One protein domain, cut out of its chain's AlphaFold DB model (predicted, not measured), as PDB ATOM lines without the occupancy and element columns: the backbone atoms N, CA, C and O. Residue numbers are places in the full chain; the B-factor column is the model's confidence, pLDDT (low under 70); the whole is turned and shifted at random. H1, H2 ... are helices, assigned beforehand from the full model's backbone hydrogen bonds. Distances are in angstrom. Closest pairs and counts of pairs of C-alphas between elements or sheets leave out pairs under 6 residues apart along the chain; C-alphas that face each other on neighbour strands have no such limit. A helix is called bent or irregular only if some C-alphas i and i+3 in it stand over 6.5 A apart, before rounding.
ATOM      1  N   ALA A 739      -6.585   5.635  -3.402       92.94
ATOM      2  CA  ALA A 739      -6.118   5.069  -2.139       92.94
ATOM      3  C   ALA A 739      -7.255   4.975  -1.112       92.94
ATOM      4  O   ALA A 739      -7.332   4.013  -0.341       92.94
ATOM      5  N   PHE A 740      -8.184   5.938  -1.121       95.75
ATOM      6  CA  PHE A 740      -9.355   5.894  -0.256       95.75
ATOM      7  C   PHE A 740     -10.265   4.696  -0.570       95.75
ATOM      8  O   PHE A 740     -10.626   3.941   0.334       95.75
ATOM      9  N   LEU A 741     -10.596   4.472  -1.846       96.12
ATOM     10  CA  LEU A 741     -11.409   3.328  -2.269       96.12
ATOM     11  C   LEU A 741     -10.699   1.988  -2.023       96.12
ATOM     12  O   LEU A 741     -11.335   1.021  -1.615       96.12
ATOM     13  N   GLU A 742      -9.387   1.898  -2.233       93.88
ATOM     14  CA  GLU A 742      -8.611   0.702  -1.875       93.88
ATOM     15  C   GLU A 742      -8.712   0.394  -0.373       93.88
ATOM     16  O   GLU A 742      -9.017  -0.733   0.023       93.88
ATOM     17  N   ARG A 743      -8.564   1.420   0.469       94.56
ATOM     18  CA  ARG A 743      -8.620   1.285   1.925       94.56
ATOM     19  C   ARG A 743      -9.976   0.791   2.434       94.56
ATOM     20  O   ARG A 743     -10.007  -0.019   3.359       94.56
ATOM     21  N   TYR A 744     -11.072   1.284   1.863       96.25
ATOM     22  CA  TYR A 744     -12.426   1.035   2.374       96.25
ATOM     23  C   TYR A 744     -13.183  -0.094   1.672       96.25
ATOM     24  O   TYR A 744     -14.206  -0.534   2.196       96.25
ATOM     25  N   LEU A 745     -12.712  -0.596   0.529       95.69
ATOM     26  CA  LEU A 745     -13.389  -1.687  -0.183       95.69
ATOM     27  C   LEU A 745     -12.775  -3.065   0.071       95.69
ATOM     28  O   LEU A 745     -13.492  -4.058  -0.019       95.69
ATOM     29  N   ASP A 746     -11.493  -3.155   0.420       93.06
ATOM     30  CA  ASP A 746     -10.870  -4.444   0.731       93.06
ATOM     31  C   ASP A 746     -11.295  -4.947   2.123       93.06
ATOM     32  O   ASP A 746     -10.960  -4.346   3.147       93.06
ATOM     33  N   ALA A 747     -11.995  -6.086   2.169       91.38
ATOM     34  CA  ALA A 747     -12.397  -6.757   3.409       91.38
ATOM     35  C   ALA A 747     -11.196  -7.116   4.306       91.38
ATOM     36  O   ALA A 747     -11.316  -7.162   5.533       91.38
ATOM     37  N   GLY A 748     -10.012  -7.305   3.715       92.62
ATOM     38  CA  GLY A 748      -8.755  -7.487   4.432       92.62
ATOM     39  C   GLY A 748      -8.377  -6.294   5.309       92.62
ATOM     40  O   GLY A 748      -7.638  -6.475   6.279       92.62
ATOM     41  N   ASN A 749      -8.906  -5.095   5.048       94.69
ATOM     42  CA  ASN A 749      -8.650  -3.889   5.838       94.69
ATOM     43  C   ASN A 749      -9.575  -3.731   7.051       94.69
ATOM     44  O   ASN A 749      -9.368  -2.808   7.842       94.69
ATOM     45  N   LEU A 750     -10.539  -4.630   7.268       93.75
ATOM     46  CA  LEU A 750     -11.409  -4.573   8.442       93.75
ATOM     47  C   LEU A 750     -10.613  -4.746   9.751       93.75
ATOM     48  O   LEU A 750      -9.677  -5.547   9.844       93.75
ATOM     49  N   LEU A 751     -10.981  -3.967  10.769       91.94
ATOM     50  CA  LEU A 751     -10.404  -4.027  12.110       91.94
ATOM     51  C   LEU A 751     -10.502  -5.441  12.697       91.94
ATOM     52  O   LEU A 751     -11.579  -6.031  12.745       91.94
ATOM     53  N   VAL A 752      -9.387  -5.958  13.223       88.69
ATOM     54  CA  VAL A 752      -9.396  -7.241  13.938       88.69
ATOM     55  C   VAL A 752     -10.068  -7.064  15.309       88.69
ATOM     56  O   VAL A 752      -9.631  -6.188  16.069       88.69
ATOM     57  N   PRO A 753     -11.079  -7.887  15.665       81.38
ATOM     58  CA  PRO A 753     -11.756  -7.809  16.958       81.38
ATOM     59  C   PRO A 753     -10.794  -7.926  18.149       81.38
ATOM     60  O   PRO A 753      -9.818  -8.673  18.113       81.38
ATOM     61  N   GLY A 754     -11.083  -7.200  19.232       77.50
ATOM     62  CA  GLY A 754     -10.318  -7.261  20.485       77.50
ATOM     63  C   GLY A 754      -9.101  -6.331  20.574       77.50
ATOM     64  O   GLY A 754      -8.509  -6.236  21.645       77.50
ATOM     65  N   THR A 755      -8.750  -5.605  19.505       78.62
ATOM     66  CA  THR A 755      -7.706  -4.563  19.538       78.62
ATOM     67  C   THR A 755      -8.255  -3.251  18.967       78.62
ATOM     68  O   THR A 755      -8.901  -3.257  17.921       78.62
ATOM     69  N   GLY A 756      -8.019  -2.126  19.646       82.81
ATOM     70  CA  GLY A 756      -8.547  -0.815  19.251       82.81
ATOM     71  C   GLY A 756      -8.053  -0.327  17.882       82.81
ATOM     72  O   GLY A 756      -7.018  -0.767  17.371       82.81
ATOM     73  N   LEU A 757      -8.812   0.592  17.273       86.69
ATOM     74  CA  LEU A 757      -8.480   1.192  15.976       86.69
ATOM     75  C   LEU A 757      -7.133   1.932  16.033       86.69
ATOM     76  O   LEU A 757      -6.341   1.846  15.099       86.69
ATOM     77  N   ASP A 758      -6.836   2.595  17.148       84.69
ATOM     78  CA  ASP A 758      -5.587   3.306  17.447       84.69
ATOM     79  C   ASP A 758      -4.334   2.442  17.241       84.69
ATOM     80  O   ASP A 758      -3.398   2.892  16.580       84.69
ATOM     81  N   ALA A 759      -4.360   1.185  17.683       85.88
ATOM     82  CA  ALA A 759      -3.252   0.241  17.544       85.88
ATOM     83  C   ALA A 759      -3.123  -0.384  16.137       85.88
ATOM     84  O   ALA A 759      -2.143  -1.071  15.854       85.88
ATOM     85  N   GLN A 760      -4.096  -0.156  15.245       87.56
ATOM     86  CA  GLN A 760      -4.165  -0.761  13.910       87.56
ATOM     87  C   GLN A 760      -4.250   0.322  12.809       87.56
ATOM     88  O   GLN A 760      -5.329   0.563  12.263       87.56
ATOM     89  N   PRO A 761      -3.145   1.017  12.464       80.56
ATOM     90  CA  PRO A 761      -3.165   2.188  11.574       80.56
ATOM     91  C   PRO A 761      -3.602   1.893  10.131       80.56
ATOM     92  O   PRO A 761      -4.174   2.771   9.486       80.56
ATOM     93  N   GLY A 762      -3.382   0.670   9.639       83.75
ATOM     94  CA  GLY A 762      -3.812   0.230   8.304       83.75
ATOM     95  C   GLY A 762      -5.245  -0.306   8.235       83.75
ATOM     96  O   GLY A 762      -5.704  -0.634   7.152       83.75
ATOM     97  N   LYS A 763      -5.952  -0.411   9.369       92.62
ATOM     98  CA  LYS A 763      -7.310  -0.966   9.413       92.62
ATOM     99  C   LYS A 763      -8.386   0.120   9.444       92.62
ATOM    100  O   LYS A 763      -8.122   1.271   9.817       92.62
ATOM    101  N   VAL A 764      -9.598  -0.265   9.062       94.44
ATOM    102  CA  VAL A 764     -10.821   0.546   9.084       94.44
ATOM    103  C   VAL A 764     -11.891  -0.115   9.949       94.44
ATOM    104  O   VAL A 764     -11.896  -1.330  10.129       94.44
ATOM    105  N   ALA A 765     -12.790   0.692  10.513       91.81
ATOM    106  CA  ALA A 765     -13.876   0.188  11.356       91.81
ATOM    107  C   ALA A 765     -14.927  -0.600  10.557       91.81
ATOM    108  O   ALA A 765     -15.583  -1.470  11.118       91.81
ATOM    109  N   GLN A 766     -15.069  -0.295   9.266       92.38
ATOM    110  CA  GLN A 766     -16.028  -0.914   8.363       92.38
ATOM    111  C   GLN A 766     -15.471  -0.909   6.938       92.38
ATOM    112  O   GLN A 766     -14.766   0.026   6.552       92.38
ATOM    113  N   THR A 767     -15.791  -1.951   6.176       94.81
ATOM    114  CA  THR A 767     -15.439  -2.101   4.759       94.81
ATOM    115  C   THR A 767     -16.705  -2.249   3.927       94.81
ATOM    116  O   THR A 767     -17.654  -2.884   4.380       94.81
ATOM    117  N   TYR A 768     -16.700  -1.722   2.705       95.75
ATOM    118  CA  TYR A 768     -17.898  -1.561   1.876       95.75
ATOM    119  C   TYR A 768     -17.845  -2.317   0.538       95.75
ATOM    120  O   TYR A 768     -18.731  -2.154  -0.289       95.75
ATOM    121  N   GLY A 769     -16.829  -3.151   0.286       92.88
ATOM    122  CA  GLY A 769     -16.648  -3.809  -1.020       92.88
ATOM    123  C   GLY A 769     -17.701  -4.859  -1.400       92.88
ATOM    124  O   GLY A 769     -17.749  -5.266  -2.557       92.88
ATOM    125  N   GLY A 770     -18.519  -5.311  -0.447       92.06
ATOM    126  CA  GLY A 770     -19.505  -6.377  -0.638       92.06
ATOM    127  C   GLY A 770     -20.925  -5.889  -0.941       92.06
ATOM    128  O   GLY A 770     -21.139  -4.801  -1.475       92.06
ATOM    129  N   GLU A 771     -21.895  -6.730  -0.586       94.19
ATOM    130  CA  GLU A 771     -23.330  -6.435  -0.578       94.19
ATOM    131  C   GLU A 771     -23.824  -6.417   0.874       94.19
ATOM    132  O   GLU A 771     -23.449  -7.301   1.644       94.19
ATOM    133  N   LEU A 772     -24.662  -5.444   1.237       94.75
ATOM    134  CA  LEU A 772     -25.424  -5.483   2.487       94.75
ATOM    135  C   LEU A 772     -26.842  -5.965   2.187       94.75
ATOM    136  O   LEU A 772     -27.564  -5.323   1.420       94.75
ATOM    137  N   THR A 773     -27.224  -7.090   2.794       94.88
ATOM    138  CA  THR A 773     -28.579  -7.651   2.713       94.88
ATOM    139  C   THR A 773     -29.447  -7.159   3.871       94.88
ATOM    140  O   THR A 773     -28.928  -6.712   4.900       94.88
ATOM    141  N   LEU A 774     -30.777  -7.244   3.736       94.69
ATOM    142  CA  LEU A 774     -31.679  -6.763   4.785       94.69
ATOM    143  C   LEU A 774     -31.578  -7.643   6.031       94.69
ATOM    144  O   LEU A 774     -31.619  -7.131   7.149       94.69
ATOM    145  N   LYS A 775     -31.410  -8.958   5.858       95.94
ATOM    146  CA  LYS A 775     -31.163  -9.882   6.966       95.94
ATOM    147  C   LYS A 775     -29.892  -9.515   7.713       95.94
ATOM    148  O   LYS A 775     -29.937  -9.512   8.937       95.94
ATOM    149  N   ASP A 776     -28.788  -9.251   7.014       93.94
ATOM    150  CA  ASP A 776     -27.510  -8.964   7.673       93.94
ATOM    151  C   ASP A 776     -27.590  -7.639   8.447       93.94
ATOM    152  O   ASP A 776     -27.198  -7.585   9.609       93.94
ATOM    153  N   TRP A 777     -28.232  -6.614   7.876       95.25
ATOM    154  CA  TRP A 777     -28.500  -5.362   8.590       95.25
ATOM    155  C   TRP A 777     -29.386  -5.561   9.833       95.25
ATOM    156  O   TRP A 777     -29.070  -5.062  10.910       95.25
ATOM    157  N   LEU A 778     -30.475  -6.337   9.729       95.50
ATOM    158  CA  LEU A 778     -31.331  -6.659  10.880       95.50
ATOM    159  C   LEU A 778     -30.617  -7.536  11.920       95.50
ATOM    160  O   LEU A 778     -30.938  -7.470  13.110       95.50
ATOM    161  N   ALA A 779     -29.690  -8.391  11.489       95.00
ATOM    162  CA  ALA A 779     -28.883  -9.212  12.381       95.00
ATOM    163  C   ALA A 779     -27.954  -8.336  13.224       95.00
ATOM    164  O   ALA A 779     -27.900  -8.516  14.440       95.00
ATOM    165  N   ASP A 780     -27.306  -7.359  12.592       89.88
ATOM    166  CA  ASP A 780     -26.384  -6.436  13.249       89.88
ATOM    167  C   ASP A 780     -27.109  -5.452  14.182       89.88
ATOM    168  O   ASP A 780     -26.699  -5.277  15.329       89.88
ATOM    169  N   GLU A 781     -28.217  -4.853  13.735       89.81
ATOM    170  CA  GLU A 781     -28.939  -3.821  14.500       89.81
ATOM    171  C   GLU A 781     -29.885  -4.402  15.568       89.81
ATOM    172  O   GLU A 781     -30.066  -3.815  16.637       89.81
ATOM    173  N   TYR A 782     -30.507  -5.556  15.298       92.06
ATOM    174  CA  TYR A 782     -31.595  -6.104  16.125       92.06
ATOM    175  C   TYR A 782     -31.386  -7.558  16.564       92.06
ATOM    176  O   TYR A 782     -32.272  -8.138  17.200       92.06
ATOM    177  N   GLY A 783     -30.244  -8.178  16.245       92.81
ATOM    178  CA  GLY A 783     -29.972  -9.575  16.596       92.81
ATOM    179  C   GLY A 783     -30.862 -10.579  15.855       92.81
ATOM    180  O   GLY A 783     -31.119 -11.675  16.362       92.81
ATOM    181  N   TYR A 784     -31.380 -10.211  14.679       94.69
ATOM    182  CA  TYR A 784     -32.206 -11.083  13.847       94.69
ATOM    183  C   TYR A 784     -31.440 -12.324  13.359       94.69
ATOM    184  O   TYR A 784     -30.294 -12.250  12.928       94.69
ATOM    185  N   THR A 785     -32.086 -13.494  13.402       94.06
ATOM    186  CA  THR A 785     -31.475 -14.791  13.032       94.06
ATOM    187  C   THR A 785     -32.256 -15.559  11.961       94.06
ATOM    188  O   THR A 785     -31.930 -16.710  11.668       94.06
ATOM    189  N   GLY A 786     -33.291 -14.944  11.375       92.75
ATOM    190  CA  GLY A 786     -34.124 -15.562  10.340       92.75
ATOM    191  C   GLY A 786     -33.516 -15.504   8.933       92.75
ATOM    192  O   GLY A 786     -32.318 -15.263   8.750       92.75
ATOM    193  N   THR A 787     -34.342 -15.774   7.921       95.25
ATOM    194  CA  THR A 787     -33.914 -15.806   6.511       95.25
ATOM    195  C   THR A 787     -34.112 -14.462   5.803       95.25
ATOM    196  O   THR A 787     -34.941 -13.654   6.209       95.25
ATOM    197  N   GLU A 788     -33.407 -14.231   4.688       94.00
ATOM    198  CA  GLU A 788     -33.594 -13.018   3.863       94.00
ATOM    199  C   GLU A 788     -35.045 -12.864   3.373       94.00
ATOM    200  O   GLU A 788     -35.571 -11.758   3.317       94.00
ATOM    201  N   ALA A 789     -35.734 -13.973   3.085       94.44
ATOM    202  CA  ALA A 789     -37.131 -13.952   2.647       94.44
ATOM    203  C   ALA A 789     -38.104 -13.459   3.736       94.44
ATOM    204  O   ALA A 789     -39.175 -12.941   3.422       94.44
ATOM    205  N   GLU A 790     -37.744 -13.622   5.009       94.44
ATOM    206  CA  GLU A 790     -38.545 -13.214   6.168       94.44
ATOM    207  C   GLU A 790     -38.144 -11.825   6.696       94.44
ATOM    208  O   GLU A 790     -38.907 -11.205   7.439       94.44
ATOM    209  N   ALA A 791     -36.986 -11.303   6.279       94.62
ATOM    210  CA  ALA A 791     -36.438 -10.024   6.721       94.62
ATOM    211  C   ALA A 791     -37.387  -8.817   6.505       94.62
ATOM    212  O   ALA A 791     -37.510  -8.002   7.422       94.62
ATOM    213  N   PRO A 792     -38.153  -8.697   5.395       95.94
ATOM    214  CA  PRO A 792     -39.121  -7.605   5.236       95.94
ATOM    215  C   PRO A 792     -40.252  -7.613   6.277       95.94
ATOM    216  O   PRO A 792     -40.722  -6.553   6.690       95.94
ATOM    217  N   LEU A 793     -40.691  -8.800   6.717       93.94
ATOM    218  CA  LEU A 793     -41.707  -8.924   7.769       93.94
ATOM    219  C   LEU A 793     -41.143  -8.505   9.126       93.94
ATOM    220  O   LEU A 793     -41.834  -7.839   9.897       93.94
ATOM    221  N   GLU A 794     -39.888  -8.860   9.406       95.06
ATOM    222  CA  GLU A 794     -39.211  -8.427  10.626       95.06
ATOM    223  C   GLU A 794     -38.986  -6.910  10.639       95.06
ATOM    224  O   GLU A 794     -39.272  -6.271  11.650       95.06
ATOM    225  N   LEU A 795     -38.576  -6.310   9.517       94.88
ATOM    226  CA  LEU A 795     -38.448  -4.856   9.385       94.88
ATOM    227  C   LEU A 795     -39.773  -4.148   9.707       94.88
ATOM    228  O   LEU A 795     -39.792  -3.195  10.484       94.88
ATOM    229  N   ALA A 796     -40.890  -4.640   9.163       93.62
ATOM    230  CA  ALA A 796     -42.217  -4.096   9.448       93.62
ATOM    231  C   ALA A 796     -42.612  -4.257  10.927       93.62
ATOM    232  O   ALA A 796     -43.205  -3.349  11.510       93.62
ATOM    233  N   ARG A 797     -42.253  -5.384  11.559       94.00
ATOM    234  CA  ARG A 797     -42.479  -5.618  12.994       94.00
ATOM    235  C   ARG A 797     -41.682  -4.639  13.856       94.00
ATOM    236  O   ARG A 797     -42.234  -4.088  14.805       94.00
ATOM    237  N   GLN A 798     -40.409  -4.422  13.534       92.94
ATOM    238  CA  GLN A 798     -39.543  -3.477  14.245       92.94
ATOM    239  C   GLN A 798     -40.010  -2.032  14.052       92.94
ATOM    240  O   GLN A 798     -40.022  -1.263  15.011       92.94
ATOM    241  N   GLN A 799     -40.467  -1.683  12.845       89.50
ATOM    242  CA  GLN A 799     -41.060  -0.376  12.575       89.50
ATOM    243  C   GLN A 799     -42.311  -0.156  13.432       89.50
ATOM    244  O   GLN A 799     -42.398   0.856  14.114       89.50
ATOM    245  N   ALA A 800     -43.232  -1.125  13.479       89.06
ATOM    246  CA  ALA A 800     -44.446  -1.024  14.290       89.06
ATOM    247  C   ALA A 800     -44.141  -0.895  15.792       89.06
ATOM    248  O   ALA A 800     -44.708  -0.040  16.462       89.06
ATOM    249  N   LEU A 801     -43.195  -1.688  16.312       89.38
ATOM    250  CA  LEU A 801     -42.754  -1.578  17.708       89.38
ATOM    251  C   LEU A 801     -42.184  -0.201  18.044       89.38
ATOM    252  O   LEU A 801     -42.286   0.243  19.186       89.38
ATOM    253  N   ARG A 802     -41.545   0.445  17.070       84.69
ATOM    254  CA  ARG A 802     -41.022   1.793  17.235       84.69
ATOM    255  C   ARG A 802     -42.129   2.840  17.152       84.69
ATOM    256  O   ARG A 802     -42.139   3.745  17.976       84.69
ATOM    257  N   ASP A 803     -43.030   2.717  16.184       81.56
ATOM    258  CA  ASP A 803     -44.141   3.653  15.983       81.56
ATOM    259  C   ASP A 803     -45.136   3.630  17.162       81.56
ATOM    260  O   ASP A 803     -45.745   4.655  17.470       81.56
ATOM    261  N   ASP A 804     -45.264   2.490  17.852       83.56
ATOM    262  CA  ASP A 804     -46.091   2.318  19.056       83.56
ATOM    263  C   ASP A 804     -45.477   2.940  20.328       83.56
ATOM    264  O   ASP A 804     -46.150   3.010  21.360       83.56
ATOM    265  N   ASP A 805     -44.217   3.384  20.287       80.12
ATOM    266  CA  ASP A 805     -43.516   4.004  21.415       80.12
ATOM    267  C   ASP A 805     -43.648   5.542  21.354       80.12
ATOM    268  O   ASP A 805     -42.901   6.197  20.621       80.12
ATOM    269  N   PRO A 806     -44.572   6.165  22.119       67.06
ATOM    270  CA  PRO A 806     -44.834   7.603  22.036       67.06
ATOM    271  C   PRO A 806     -43.692   8.463  22.593       67.06
ATOM    272  O   PRO A 806     -43.724   9.684  22.433       67.06
ATOM    273  N   GLU A 807     -42.711   7.859  23.272       70.44
ATOM    274  CA  GLU A 807     -41.518   8.553  23.759       70.44
ATOM    275  C   GLU A 807     -40.431   8.653  22.680       70.44
ATOM    276  O   GLU A 807     -39.507   9.454  22.828       70.44
ATOM    277  N   LYS A 808     -40.541   7.889  21.582       61.06
ATOM    278  CA  LYS A 808     -39.553   7.887  20.500       61.06
ATOM    279  C   LYS A 808     -40.014   8.712  19.295       61.06
ATOM    280  O   LYS A 808     -41.131   8.542  18.810       61.06
ATOM    281  N   PRO A 809     -39.144   9.566  18.730       61.03
ATOM    282  CA  PRO A 809     -39.454  10.262  17.490       61.03
ATOM    283  C   PRO A 809     -39.547   9.291  16.304       61.03
ATOM    284  O   PRO A 809     -38.809   8.296  16.217       61.03
ATOM    285  N   TYR A 810     -40.443   9.624  15.366       65.62
ATOM    286  CA  TYR A 810     -40.644   8.876  14.126       65.62
ATOM    287  C   TYR A 810     -39.329   8.756  13.342       65.62
ATOM    288  O   TYR A 810     -38.666   9.754  13.057       65.62
ATOM    289  N   ARG A 811     -38.967   7.519  12.990       75.94
ATOM    290  CA  ARG A 811     -37.785   7.149  12.199       75.94
ATOM    291  C   ARG A 811     -38.183   5.985  11.304       75.94
ATOM    292  O   ARG A 811     -38.802   5.043  11.793       75.94
ATOM    293  N   SER A 812     -37.821   6.045  10.028       80.56
ATOM    294  CA  SER A 812     -38.084   4.965   9.079       80.56
ATOM    295  C   SER A 812     -36.897   4.005   9.040       80.56
ATOM    296  O   SER A 812     -35.848   4.341   8.497       80.56
ATOM    297  N   LEU A 813     -37.072   2.793   9.568       86.25
ATOM    298  CA  LEU A 813     -36.044   1.746   9.535       86.25
ATOM    299  C   LEU A 813     -35.727   1.299   8.103       86.25
ATOM    300  O   LEU A 813     -34.600   0.926   7.793       86.25
ATOM    301  N   ALA A 814     -36.718   1.367   7.212       85.88
ATOM    302  CA  ALA A 814     -36.516   1.107   5.789       85.88
ATOM    303  C   ALA A 814     -35.581   2.142   5.148       85.88
ATOM    304  O   ALA A 814     -34.773   1.801   4.287       85.88
ATOM    305  N   GLU A 815     -35.681   3.399   5.582       82.56
ATOM    306  CA  GLU A 815     -34.810   4.479   5.127       82.56
ATOM    307  C   GLU A 815     -33.392   4.331   5.686       82.56
ATOM    308  O   GLU A 815     -32.429   4.479   4.938       82.56
ATOM    309  N   ASP A 816     -33.257   3.959   6.962       85.75
ATOM    310  CA  ASP A 816     -31.955   3.670   7.574       85.75
ATOM    311  C   ASP A 816     -31.218   2.549   6.831       85.75
ATOM    312  O   ASP A 816     -30.051   2.704   6.464       85.75
ATOM    313  N   TYR A 817     -31.914   1.441   6.557       91.00
ATOM    314  CA  TYR A 817     -31.358   0.339   5.778       91.00
ATOM    315  C   TYR A 817     -30.970   0.783   4.367       91.00
ATOM    316  O   TYR A 817     -29.896   0.437   3.878       91.00
ATOM    317  N   ARG A 818     -31.821   1.565   3.692       88.62
ATOM    318  CA  ARG A 818     -31.530   2.069   2.347       88.62
ATOM    319  C   ARG A 818     -30.254   2.914   2.334       88.62
ATOM    320  O   ARG A 818     -29.371   2.651   1.526       88.62
ATOM    321  N   GLN A 819     -30.124   3.864   3.259       86.81
ATOM    322  CA  GLN A 819     -28.939   4.719   3.351       86.81
ATOM    323  C   GLN A 819     -27.664   3.938   3.670       86.81
ATOM    324  O   GLN A 819     -26.610   4.251   3.122       86.81
ATOM    325  N   GLU A 820     -27.738   2.950   4.564       92.12
ATOM    326  CA  GLU A 820     -26.577   2.137   4.926       92.12
ATOM    327  C   GLU A 820     -26.200   1.166   3.800       92.12
ATOM    328  O   GLU A 820     -25.024   1.041   3.461       92.12
ATOM    329  N   SER A 821     -27.185   0.517   3.175       93.56
ATOM    330  CA  SER A 821     -26.948  -0.428   2.081       93.56
ATOM    331  C   SER A 821     -26.392   0.256   0.838       93.56
ATOM    332  O   SER A 821     -25.480  -0.294   0.234       93.56
ATOM    333  N   GLU A 822     -26.825   1.473   0.491       91.31
ATOM    334  CA  GLU A 822     -26.284   2.247  -0.641       91.31
ATOM    335  C   GLU A 822     -24.790   2.608  -0.494       91.31
ATOM    336  O   GLU A 822     -24.157   2.990  -1.479       91.31
ATOM    337  N   LEU A 823     -24.188   2.448   0.695       94.75
ATOM    338  CA  LEU A 823     -22.737   2.571   0.877       94.75
ATOM    339  C   LEU A 823     -21.981   1.343   0.369       94.75
ATOM    340  O   LEU A 823     -20.813   1.457   0.009       94.75
ATOM    341  N   TYR A 824     -22.607   0.170   0.338       96.19
ATOM    342  CA  TYR A 824     -21.963  -1.063  -0.105       96.19
ATOM    343  C   TYR A 824     -21.891  -1.115  -1.631       96.19
ATOM    344  O   TYR A 824     -22.853  -0.795  -2.330       96.19
ATOM    345  N   LEU A 825     -20.737  -1.519  -2.160       96.06
ATOM    346  CA  LEU A 825     -20.388  -1.372  -3.571       96.06
ATOM    347  C   LEU A 825     -21.391  -2.057  -4.500       96.06
ATOM    348  O   LEU A 825     -21.775  -1.488  -5.521       96.06
ATOM    349  N   VAL A 826     -21.841  -3.263  -4.152       95.75
ATOM    350  CA  VAL A 826     -22.808  -4.003  -4.976       95.75
ATOM    351  C   VAL A 826     -24.155  -3.283  -5.025       95.75
ATOM    352  O   VAL A 826     -24.736  -3.125  -6.101       95.75
ATOM    353  N   ASN A 827     -24.648  -2.823  -3.875       94.94
ATOM    354  CA  ASN A 827     -25.902  -2.082  -3.771       94.94
ATOM    355  C   ASN A 827     -25.810  -0.740  -4.520       94.94
ATOM    356  O   ASN A 827     -26.737  -0.388  -5.250       94.94
ATOM    357  N   TRP A 828     -24.677  -0.039  -4.412       93.25
ATOM    358  CA  TRP A 828     -24.416   1.207  -5.133       93.25
ATOM    359  C   TRP A 828     -24.368   1.007  -6.651       93.25
ATOM    360  O   TRP A 828     -25.018   1.729  -7.401       93.25
ATOM    361  N   LEU A 829     -23.655  -0.012  -7.139       93.44
ATOM    362  CA  LEU A 829     -23.615  -0.326  -8.570       93.44
ATOM    363  C   LEU A 829     -24.999  -0.730  -9.101       93.44
ATOM    364  O   LEU A 829     -25.344  -0.410 -10.238       93.44
ATOM    365  N   ARG A 830     -25.825  -1.403  -8.293       91.38
ATOM    366  CA  ARG A 830     -27.215  -1.718  -8.656       91.38
ATOM    367  C   ARG A 830     -28.062  -0.462  -8.802       91.38
ATOM    368  O   ARG A 830     -28.778  -0.342  -9.791       91.38
ATOM    369  N   SER A 831     -27.969   0.469  -7.852       86.00
ATOM    370  CA  SER A 831     -28.757   1.703  -7.889       86.00
ATOM    371  C   SER A 831     -28.274   2.675  -8.971       86.00
ATOM    372  O   SER A 831     -29.096   3.301  -9.635       86.00
ATOM    373  N   TYR A 832     -26.959   2.769  -9.184       83.62
ATOM    374  CA  TYR A 832     -26.341   3.785 -10.037       83.62
ATOM    375  C   TYR A 832     -26.041   3.313 -11.471       83.62
ATOM    376  O   TYR A 832     -26.056   4.120 -12.397       83.62
ATOM    377  N   GLN A 833     -25.780   2.014 -11.675       84.06
ATOM    378  CA  GLN A 833     -25.374   1.425 -12.966       84.06
ATOM    379  C   GLN A 833     -26.286   0.276 -13.432       84.06
ATOM    380  O   GLN A 833     -25.969  -0.390 -14.415       84.06
ATOM    381  N   ALA A 834     -27.396   0.006 -12.730       84.88
ATOM    382  CA  ALA A 834     -28.266  -1.149 -12.991       84.88
ATOM    383  C   ALA A 834     -27.496  -2.491 -13.049       84.88
ATOM    384  O   ALA A 834     -27.824  -3.392 -13.825       84.88
ATOM    385  N   TYR A 835     -26.444  -2.619 -12.236       90.94
ATOM    386  CA  TYR A 835     -25.545  -3.773 -12.210       90.94
ATOM    387  C   TYR A 835     -26.255  -5.065 -11.777       90.94
ATOM    388  O   TYR A 835     -26.933  -5.093 -10.757       90.94
ATOM    389  N   ALA A 836     -26.066  -6.159 -12.520       90.50
ATOM    390  CA  ALA A 836     -26.698  -7.455 -12.238       90.50
ATOM    391  C   ALA A 836     -25.731  -8.524 -11.687       90.50
ATOM    392  O   ALA A 836     -26.160  -9.642 -11.402       90.50
ATOM    393  N   GLY A 837     -24.435  -8.211 -11.569       90.00
ATOM    394  CA  GLY A 837     -23.425  -9.150 -11.078       90.00
ATOM    395  C   GLY A 837     -23.402  -9.294  -9.548       90.00
ATOM    396  O   GLY A 837     -24.125  -8.611  -8.814       90.00
ATOM    397  N   GLY A 838     -22.555 -10.207  -9.069       90.81
ATOM    398  CA  GLY A 838     -22.298 -10.441  -7.641       90.81
ATOM    399  C   GLY A 838     -21.116  -9.630  -7.098       90.81
ATOM    400  O   GLY A 838     -20.510  -8.833  -7.820       90.81
ATOM    401  N   SER A 839     -20.766  -9.851  -5.827       91.19
ATOM    402  CA  SER A 839     -19.656  -9.156  -5.150       91.19
ATOM    403  C   SER A 839     -18.289  -9.398  -5.798       91.19
ATOM    404  O   SER A 839     -17.492  -8.468  -5.873       91.19
ATOM    405  N   ASP A 840     -18.036 -10.601  -6.322       90.12
ATOM    406  CA  ASP A 840     -16.728 -10.984  -6.884       90.12
ATOM    407  C   ASP A 840     -16.323 -10.138  -8.109       90.12
ATOM    408  O   ASP A 840     -15.140  -9.887  -8.337       90.12
ATOM    409  N   GLU A 841     -17.300  -9.664  -8.885       93.00
ATOM    410  CA  GLU A 841     -17.086  -8.863 -10.100       93.00
ATOM    411  C   GLU A 841     -17.245  -7.349  -9.851       93.00
ATOM    412  O   GLU A 841     -16.863  -6.529 -10.690       93.00
ATOM    413  N   ALA A 842     -17.756  -6.952  -8.679       93.81
ATOM    414  CA  ALA A 842     -18.151  -5.574  -8.387       93.81
ATOM    415  C   ALA A 842     -16.970  -4.592  -8.420       93.81
ATOM    416  O   ALA A 842     -17.106  -3.467  -8.905       93.81
ATOM    417  N   ARG A 843     -15.782  -5.013  -7.961       93.50
ATOM    418  CA  ARG A 843     -14.588  -4.155  -8.005       93.50
ATOM    419  C   ARG A 843     -14.144  -3.865  -9.438       93.50
ATOM    420  O   ARG A 843     -13.884  -2.714  -9.766       93.50
ATOM    421  N   ALA A 844     -14.130  -4.885 -10.296       93.81
ATOM    422  CA  ALA A 844     -13.797  -4.710 -11.706       93.81
ATOM    423  C   ALA A 844     -14.818  -3.806 -12.421       93.81
ATOM    424  O   ALA A 844     -14.438  -3.003 -13.271       93.81
ATOM    425  N   ALA A 845     -16.100  -3.897 -12.047       93.38
ATOM    426  CA  ALA A 845     -17.140  -3.010 -12.561       93.38
ATOM    427  C   ALA A 845     -16.920  -1.543 -12.148       93.38
ATOM    428  O   ALA A 845     -17.068  -0.660 -12.988       93.38
ATOM    429  N   LEU A 846     -16.519  -1.278 -10.896       94.25
ATOM    430  CA  LEU A 846     -16.152   0.068 -10.434       94.25
ATOM    431  C   LEU A 846     -14.947   0.623 -11.200       94.25
ATOM    432  O   LEU A 846     -14.998   1.753 -11.682       94.25
ATOM    433  N   ASP A 847     -13.888  -0.178 -11.336       93.56
ATOM    434  CA  ASP A 847     -12.644   0.236 -11.993       93.56
ATOM    435  C   ASP A 847     -12.856   0.545 -13.494       93.56
ATOM    436  O   ASP A 847     -12.111   1.335 -14.077       93.56
ATOM    437  N   ALA A 848     -13.892  -0.033 -14.117       92.56
ATOM    438  CA  ALA A 848     -14.282   0.232 -15.503       92.56
ATOM    439  C   ALA A 848     -15.075   1.542 -15.698       92.56
ATOM    440  O   ALA A 848     -15.228   1.994 -16.836       92.56
ATOM    441  N   LEU A 849     -15.588   2.156 -14.624       91.06
ATOM    442  CA  LEU A 849     -16.319   3.423 -14.706       91.06
ATOM    443  C   LEU A 849     -15.391   4.592 -15.042       91.06
ATOM    444  O   LEU A 849     -14.193   4.569 -14.754       91.06
ATOM    445  N   ALA A 850     -15.958   5.666 -15.591       88.94
ATOM    446  CA  ALA A 850     -15.211   6.906 -15.779       88.94
ATOM    447  C   ALA A 850     -14.720   7.446 -14.417       88.94
ATOM    448  O   ALA A 850     -15.471   7.358 -13.441       88.94
ATOM    449  N   PRO A 851     -13.527   8.075 -14.330       90.06
ATOM    450  CA  PRO A 851     -12.978   8.555 -13.056       90.06
ATOM    451  C   PRO A 851     -13.973   9.391 -12.243       90.06
ATOM    452  O   PRO A 851     -14.223   9.098 -11.080       90.06
ATOM    453  N   ALA A 852     -14.670  10.325 -12.894       87.12
ATOM    454  CA  ALA A 852     -15.658  11.184 -12.244       87.12
ATOM    455  C   ALA A 852     -16.812  10.414 -11.562       87.12
ATOM    456  O   ALA A 852     -17.373  10.899 -10.583       87.12
ATOM    457  N   GLN A 853     -17.164   9.217 -12.049       89.69
ATOM    458  CA  GLN A 853     -18.178   8.354 -11.430       89.69
ATOM    459  C   GLN A 853     -17.617   7.599 -10.219       89.69
ATOM    460  O   GLN A 853     -18.293   7.506  -9.196       89.69
ATOM    461  N   GLN A 854     -16.371   7.118 -10.291       93.56
ATOM    462  CA  GLN A 854     -15.685   6.497  -9.148       93.56
ATOM    463  C   GLN A 854     -15.542   7.496  -7.987       93.56
ATOM    464  O   GLN A 854     -15.776   7.169  -6.822       93.56
ATOM    465  N   GLU A 855     -15.226   8.751  -8.314       94.38
ATOM    466  CA  GLU A 855     -15.094   9.847  -7.353       94.38
ATOM    467  C   GLU A 855     -16.406  10.164  -6.617       94.38
ATOM    468  O   GLU A 855     -16.372  10.548  -5.446       94.38
ATOM    469  N   ILE A 856     -17.569  10.003  -7.270       92.94
ATOM    470  CA  ILE A 856     -18.884  10.171  -6.625       92.94
ATOM    471  C   ILE A 856     -19.036   9.162  -5.487       92.94
ATOM    472  O   ILE A 856     -19.344   9.559  -4.361       92.94
ATOM    473  N   TYR A 857     -18.766   7.884  -5.760       94.81
ATOM    474  CA  TYR A 857     -18.865   6.826  -4.758       94.81
ATOM    475  C   TYR A 857     -17.874   7.038  -3.606       94.81
ATOM    476  O   TYR A 857     -18.241   6.981  -2.431       94.81
ATOM    477  N   ALA A 858     -16.631   7.404  -3.925       96.69
ATOM    478  CA  ALA A 858     -15.617   7.704  -2.921       96.69
ATOM    479  C   ALA A 858     -16.028   8.854  -1.979       96.69
ATOM    480  O   ALA A 858     -15.840   8.746  -0.767       96.69
ATOM    481  N   ARG A 859     -16.638   9.935  -2.499       96.62
ATOM    482  CA  ARG A 859     -17.157  11.035  -1.659       96.62
ATOM    483  C   ARG A 859     -18.313  10.596  -0.761       96.62
ATOM    484  O   ARG A 859     -18.404  11.070   0.370       96.62
ATOM    485  N   GLN A 860     -19.187   9.712  -1.241       94.88
ATOM    486  CA  GLN A 860     -20.280   9.168  -0.427       94.88
ATOM    487  C   GLN A 860     -19.731   8.370   0.762       94.88
ATOM    488  O   GLN A 860     -20.121   8.628   1.901       94.88
ATOM    489  N   LEU A 861     -18.755   7.488   0.520       96.50
ATOM    490  CA  LEU A 861     -18.064   6.749   1.581       96.50
ATOM    491  C   LEU A 861     -17.326   7.676   2.553       96.50
ATOM    492  O   LEU A 861     -17.410   7.495   3.768       96.50
ATOM    493  N   TYR A 862     -16.644   8.699   2.034       97.69
ATOM    494  CA  TYR A 862     -15.965   9.707   2.844       97.69
ATOM    495  C   TYR A 862     -16.910  10.358   3.861       97.69
ATOM    496  O   TYR A 862     -16.650  10.318   5.066       97.69
ATOM    497  N   PHE A 863     -18.035  10.914   3.405       97.56
ATOM    498  CA  PHE A 863     -18.975  11.572   4.311       97.56
ATOM    499  C   PHE A 863     -19.692  10.588   5.239       97.56
ATOM    500  O   PHE A 863     -19.984  10.945   6.383       97.56
ATOM    501  N   ALA A 864     -19.916   9.344   4.809       96.19
ATOM    502  CA  ALA A 864     -20.450   8.305   5.680       96.19
ATOM    503  C   ALA A 864     -19.511   8.001   6.859       96.19
ATOM    504  O   ALA A 864     -19.960   7.948   8.004       96.19
ATOM    505  N   GLU A 865     -18.206   7.870   6.609       96.50
ATOM    506  CA  GLU A 865     -17.206   7.623   7.653       96.50
ATOM    507  C   GLU A 865     -17.023   8.813   8.597       96.50
ATOM    508  O   GLU A 865     -16.894   8.631   9.811       96.50
ATOM    509  N   VAL A 866     -17.065  10.036   8.062       96.31
ATOM    510  CA  VAL A 866     -17.029  11.267   8.863       96.31
ATOM    511  C   VAL A 866     -18.260  11.358   9.773       96.31
ATOM    512  O   VAL A 866     -18.113  11.599  10.973       96.31
ATOM    513  N   ARG A 867     -19.463  11.084   9.244       95.81
ATOM    514  CA  ARG A 867     -20.718  11.045  10.014       95.81
ATOM    515  C   ARG A 867     -20.662  10.005  11.130       95.81
ATOM    516  O   ARG A 867     -20.897  10.337  12.291       95.81
ATOM    517  N   LYS A 868     -20.303   8.760  10.798       94.19
ATOM    518  CA  LYS A 868     -20.202   7.663  11.773       94.19
ATOM    519  C   LYS A 868     -19.173   7.975  12.862       94.19
ATOM    520  O   LYS A 868     -19.466   7.794  14.038       94.19
ATOM    521  N   GLY A 869     -18.015   8.530  12.499       93.25
ATOM    522  CA  GLY A 869     -17.007   8.960  13.472       93.25
ATOM    523  C   GLY A 869     -17.477  10.085  14.404       93.25
ATOM    524  O   GLY A 869     -17.059  10.131  15.556       93.25
ATOM    525  N   GLY A 870     -18.350  10.976  13.932       93.25
ATOM    526  CA  GLY A 870     -18.970  12.010  14.762       93.25
ATOM    527  C   GLY A 870     -20.031  11.481  15.724       93.25
ATOM    528  O   GLY A 870     -20.107  11.943  16.859       93.25
ATOM    529  N   ARG A 871     -20.842  10.508  15.297       93.19
ATOM    530  CA  ARG A 871     -21.856   9.867  16.152       93.19
ATOM    531  C   ARG A 871     -21.214   8.991  17.235       93.19
ATOM    532  O   ARG A 871     -21.611   9.078  18.390       93.19
ATOM    533  N   GLU A 872     -20.152   8.255  16.893       92.00
ATOM    534  CA  GLU A 872     -19.371   7.445  17.848       92.00
ATOM    535  C   GLU A 872     -18.782   8.269  19.005       92.00
ATOM    536  O   GLU A 872     -18.637   7.752  20.110       92.00
ATOM    537  N   TYR A 873     -18.459   9.550  18.785       93.00
ATOM    538  CA  TYR A 873     -17.930  10.416  19.841       93.00
ATOM    539  C   TYR A 873     -18.915  10.569  21.012       93.00
ATOM    540  O   TYR A 873     -18.492  10.568  22.166       93.00
ATOM    541  N   ASN A 874     -20.210  10.679  20.711       91.75
ATOM    542  CA  ASN A 874     -21.266  10.910  21.694       91.75
ATOM    543  C   ASN A 874     -21.962   9.619  22.169       91.75
ATOM    544  O   ASN A 874     -22.782   9.674  23.085       91.75
ATOM    545  N   ASP A 875     -21.643   8.472  21.570       89.31
ATOM    546  CA  ASP A 875     -22.210   7.175  21.933       89.31
ATOM    547  C   ASP A 875     -21.471   6.573  23.138       89.31
ATOM    548  O   ASP A 875     -20.359   6.059  23.007       89.31
ATOM    549  N   ALA A 876     -22.081   6.667  24.324       87.88
ATOM    550  CA  ALA A 876     -21.492   6.225  25.591       87.88
ATOM    551  C   ALA A 876     -21.297   4.702  25.685       87.88
ATOM    552  O   ALA A 876     -20.358   4.253  26.346       87.88
ATOM    553  N   ASP A 877     -22.156   3.932  25.016       86.19
ATOM    554  CA  ASP A 877     -22.068   2.471  24.930       86.19
ATOM    555  C   ASP A 877     -21.224   2.031  23.718       86.19
ATOM    556  O   ASP A 877     -20.885   0.854  23.552       86.19
ATOM    557  N   GLY A 878     -20.845   3.002  22.884       82.69
ATOM    558  CA  GLY A 878     -20.096   2.814  21.663       82.69
ATOM    559  C   GLY A 878     -18.626   2.458  21.899       82.69
ATOM    560  O   GLY A 878     -17.972   2.919  22.839       82.69
ATOM    561  N   PRO A 879     -18.013   1.703  20.974       81.44
ATOM    562  CA  PRO A 879     -16.629   1.246  21.102       81.44
ATOM    563  C   PRO A 879     -15.575   2.369  21.011       81.44
ATOM    564  O   PRO A 879     -14.382   2.095  21.155       81.44
ATOM    565  N   ARG A 880     -15.981   3.611  20.703       88.00
ATOM    566  CA  ARG A 880     -15.118   4.787  20.471       88.00
ATOM    567  C   ARG A 880     -15.672   6.073  21.107       88.00
ATOM    568  O   ARG A 880     -15.418   7.164  20.598       88.00
ATOM    569  N   PHE A 881     -16.351   5.946  22.248       89.88
ATOM    570  CA  PHE A 881     -16.829   7.091  23.025       89.88
ATOM    571  C   PHE A 881     -15.718   8.129  23.277       89.88
ATOM    572  O   PHE A 881     -14.583   7.774  23.612       89.88
ATOM    573  N   ASN A 882     -16.034   9.418  23.113       91.25
ATOM    574  CA  ASN A 882     -15.105  10.555  23.187       91.25
ATOM    575  C   ASN A 882     -13.917  10.520  22.200       91.25
ATOM    576  O   ASN A 882     -12.896  11.177  22.430       91.25
ATOM    577  N   SER A 883     -14.010   9.782  21.087       91.94
ATOM    578  CA  SER A 883     -12.926   9.681  20.104       91.94
ATOM    579  C   SER A 883     -13.360  10.030  18.683       91.94
ATOM    580  O   SER A 883     -14.179   9.353  18.076       91.94
ATOM    581  N   TYR A 884     -12.697  11.024  18.087       93.00
ATOM    582  CA  TYR A 884     -12.853  11.378  16.668       93.00
ATOM    583  C   TYR A 884     -11.975  10.541  15.724       93.00
ATOM    584  O   TYR A 884     -11.813  10.888  14.551       93.00
ATOM    585  N   LEU A 885     -11.336   9.475  16.218       92.81
ATOM    586  CA  LEU A 885     -10.284   8.766  15.485       92.81
ATOM    587  C   LEU A 885     -10.763   8.200  14.139       92.81
ATOM    588  O   LEU A 885     -10.021   8.287  13.162       92.81
ATOM    589  N   ARG A 886     -11.987   7.655  14.073       94.31
ATOM    590  CA  ARG A 886     -12.572   7.122  12.830       94.31
ATOM    591  C   ARG A 886     -12.672   8.209  11.756       94.31
ATOM    592  O   ARG A 886     -12.091   8.057  10.684       94.31
ATOM    593  N   GLY A 887     -13.305   9.337  12.087       94.50
ATOM    594  CA  GLY A 887     -13.456  10.476  11.176       94.50
ATOM    595  C   GLY A 887     -12.113  11.090  10.767       94.50
ATOM    596  O   GLY A 887     -11.865  11.290   9.582       94.50
ATOM    597  N   ARG A 888     -11.189  11.302  11.718       94.69
ATOM    598  CA  ARG A 888      -9.850  11.849  11.419       94.69
ATOM    599  C   ARG A 888      -9.035  10.955  10.485       94.69
ATOM    600  O   ARG A 888      -8.303  11.472   9.650       94.69
ATOM    601  N   ARG A 889      -9.159   9.629  10.600       93.56
ATOM    602  CA  ARG A 889      -8.497   8.690   9.679       93.56
ATOM    603  C   ARG A 889      -9.106   8.712   8.286       93.56
ATOM    604  O   ARG A 889      -8.349   8.631   7.327       93.56
ATOM    605  N   ALA A 890     -10.427   8.842   8.175       95.62
ATOM    606  CA  ALA A 890     -11.084   9.008   6.883       95.62
ATOM    607  C   ALA A 890     -10.620  10.305   6.199       95.62
ATOM    608  O   ALA A 890     -10.217  10.274   5.041       95.62
TER     609      ALA A 890
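What this domain is: This is residues 739 to 890 of the 1191 residues of the protein "Filamentous haemagglutinin family outer membrane protein associated with VreARI signalling system" of plant metagenome (UniProt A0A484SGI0). The model has two lobes: in one, the long helix H7 has H8 folded back beside it, H1 near it and the steeply tilted pair H5 and H6 near its first turns; in the other, H2, H3 and H4 cluster together, apart from H7. The lobes are joined by the long link of residues 746 to 773 and the tight link from H4 to H5, and residues 804 to 809 stick out. The printed part has 152 residues with eight named helices, H1 to H8 in chain order, and no named strand; its class is all helix. It is compact, with a radius of gyration of the C-alphas of 16.7 A and spans of 47 by 40 by 26 A.

How they stand to each other: H7, residues 851 to 874, touches H8, residues 885 to 890, with residues 862 to 870 alone. The two form a helical hairpin at a shallow tilt of 9 degrees, opposite ways; their closest C-alphas, Val 866 and Gly 887, are 4.3 A apart. H1, residues 739 to 745, is close to H7 but not clearly touching, its closest C-alphas being Leu 741 and Ala 858 at 6.1 A. H5, residues 825 to 833, touches H6, residues 839 to 847, at a steep tilt of 55 degrees; their closest C-alphas, Val 826 and Ala 842, are 6.0 A apart. H6 is irregular, with C-alphas 840 and 843 7.2 A apart. H6 is close to H7 but not clearly touching, with Leu 846 and Gln 854 the closest C-alphas, at 6.6 A. H3, residues 791 to 803, touches H2, residues 774 to 782, with residues 791 to 795 alone; C-alphas 775 and 791 come closest, at 5.3 A. H3 touches H4, residues 813 to 821, with residues 795 to 799 alone; C-alphas 799 and 813 come closest, at 6.2 A. Every O i to N i+4 pair is within hydrogen-bond range in H1, H2, H3, H4, H5 and H8, against 3 of 5 in H6 and 18 of 20 in H7.

Where its parts are: H7 measures 35.8 A from C-alpha 851 at (-12.978, 8.555, -13.056) to C-alpha 874 at (-21.266, 10.910, 21.694). H3 measures 18.2 A and H6 13.6 A. H1 begins with C-alpha 739 at (-6.118, 5.069, -2.139).

The domain as a whole: The farthest C-alphas, Pro 806 and Ala 848, are 49.0 A apart. The printed part has no cut, and the link from H1 to H2 is long, with 28 residues. Mean pLDDT of the printed part is 90.5; residues 806 and 808 to 810 are under 70.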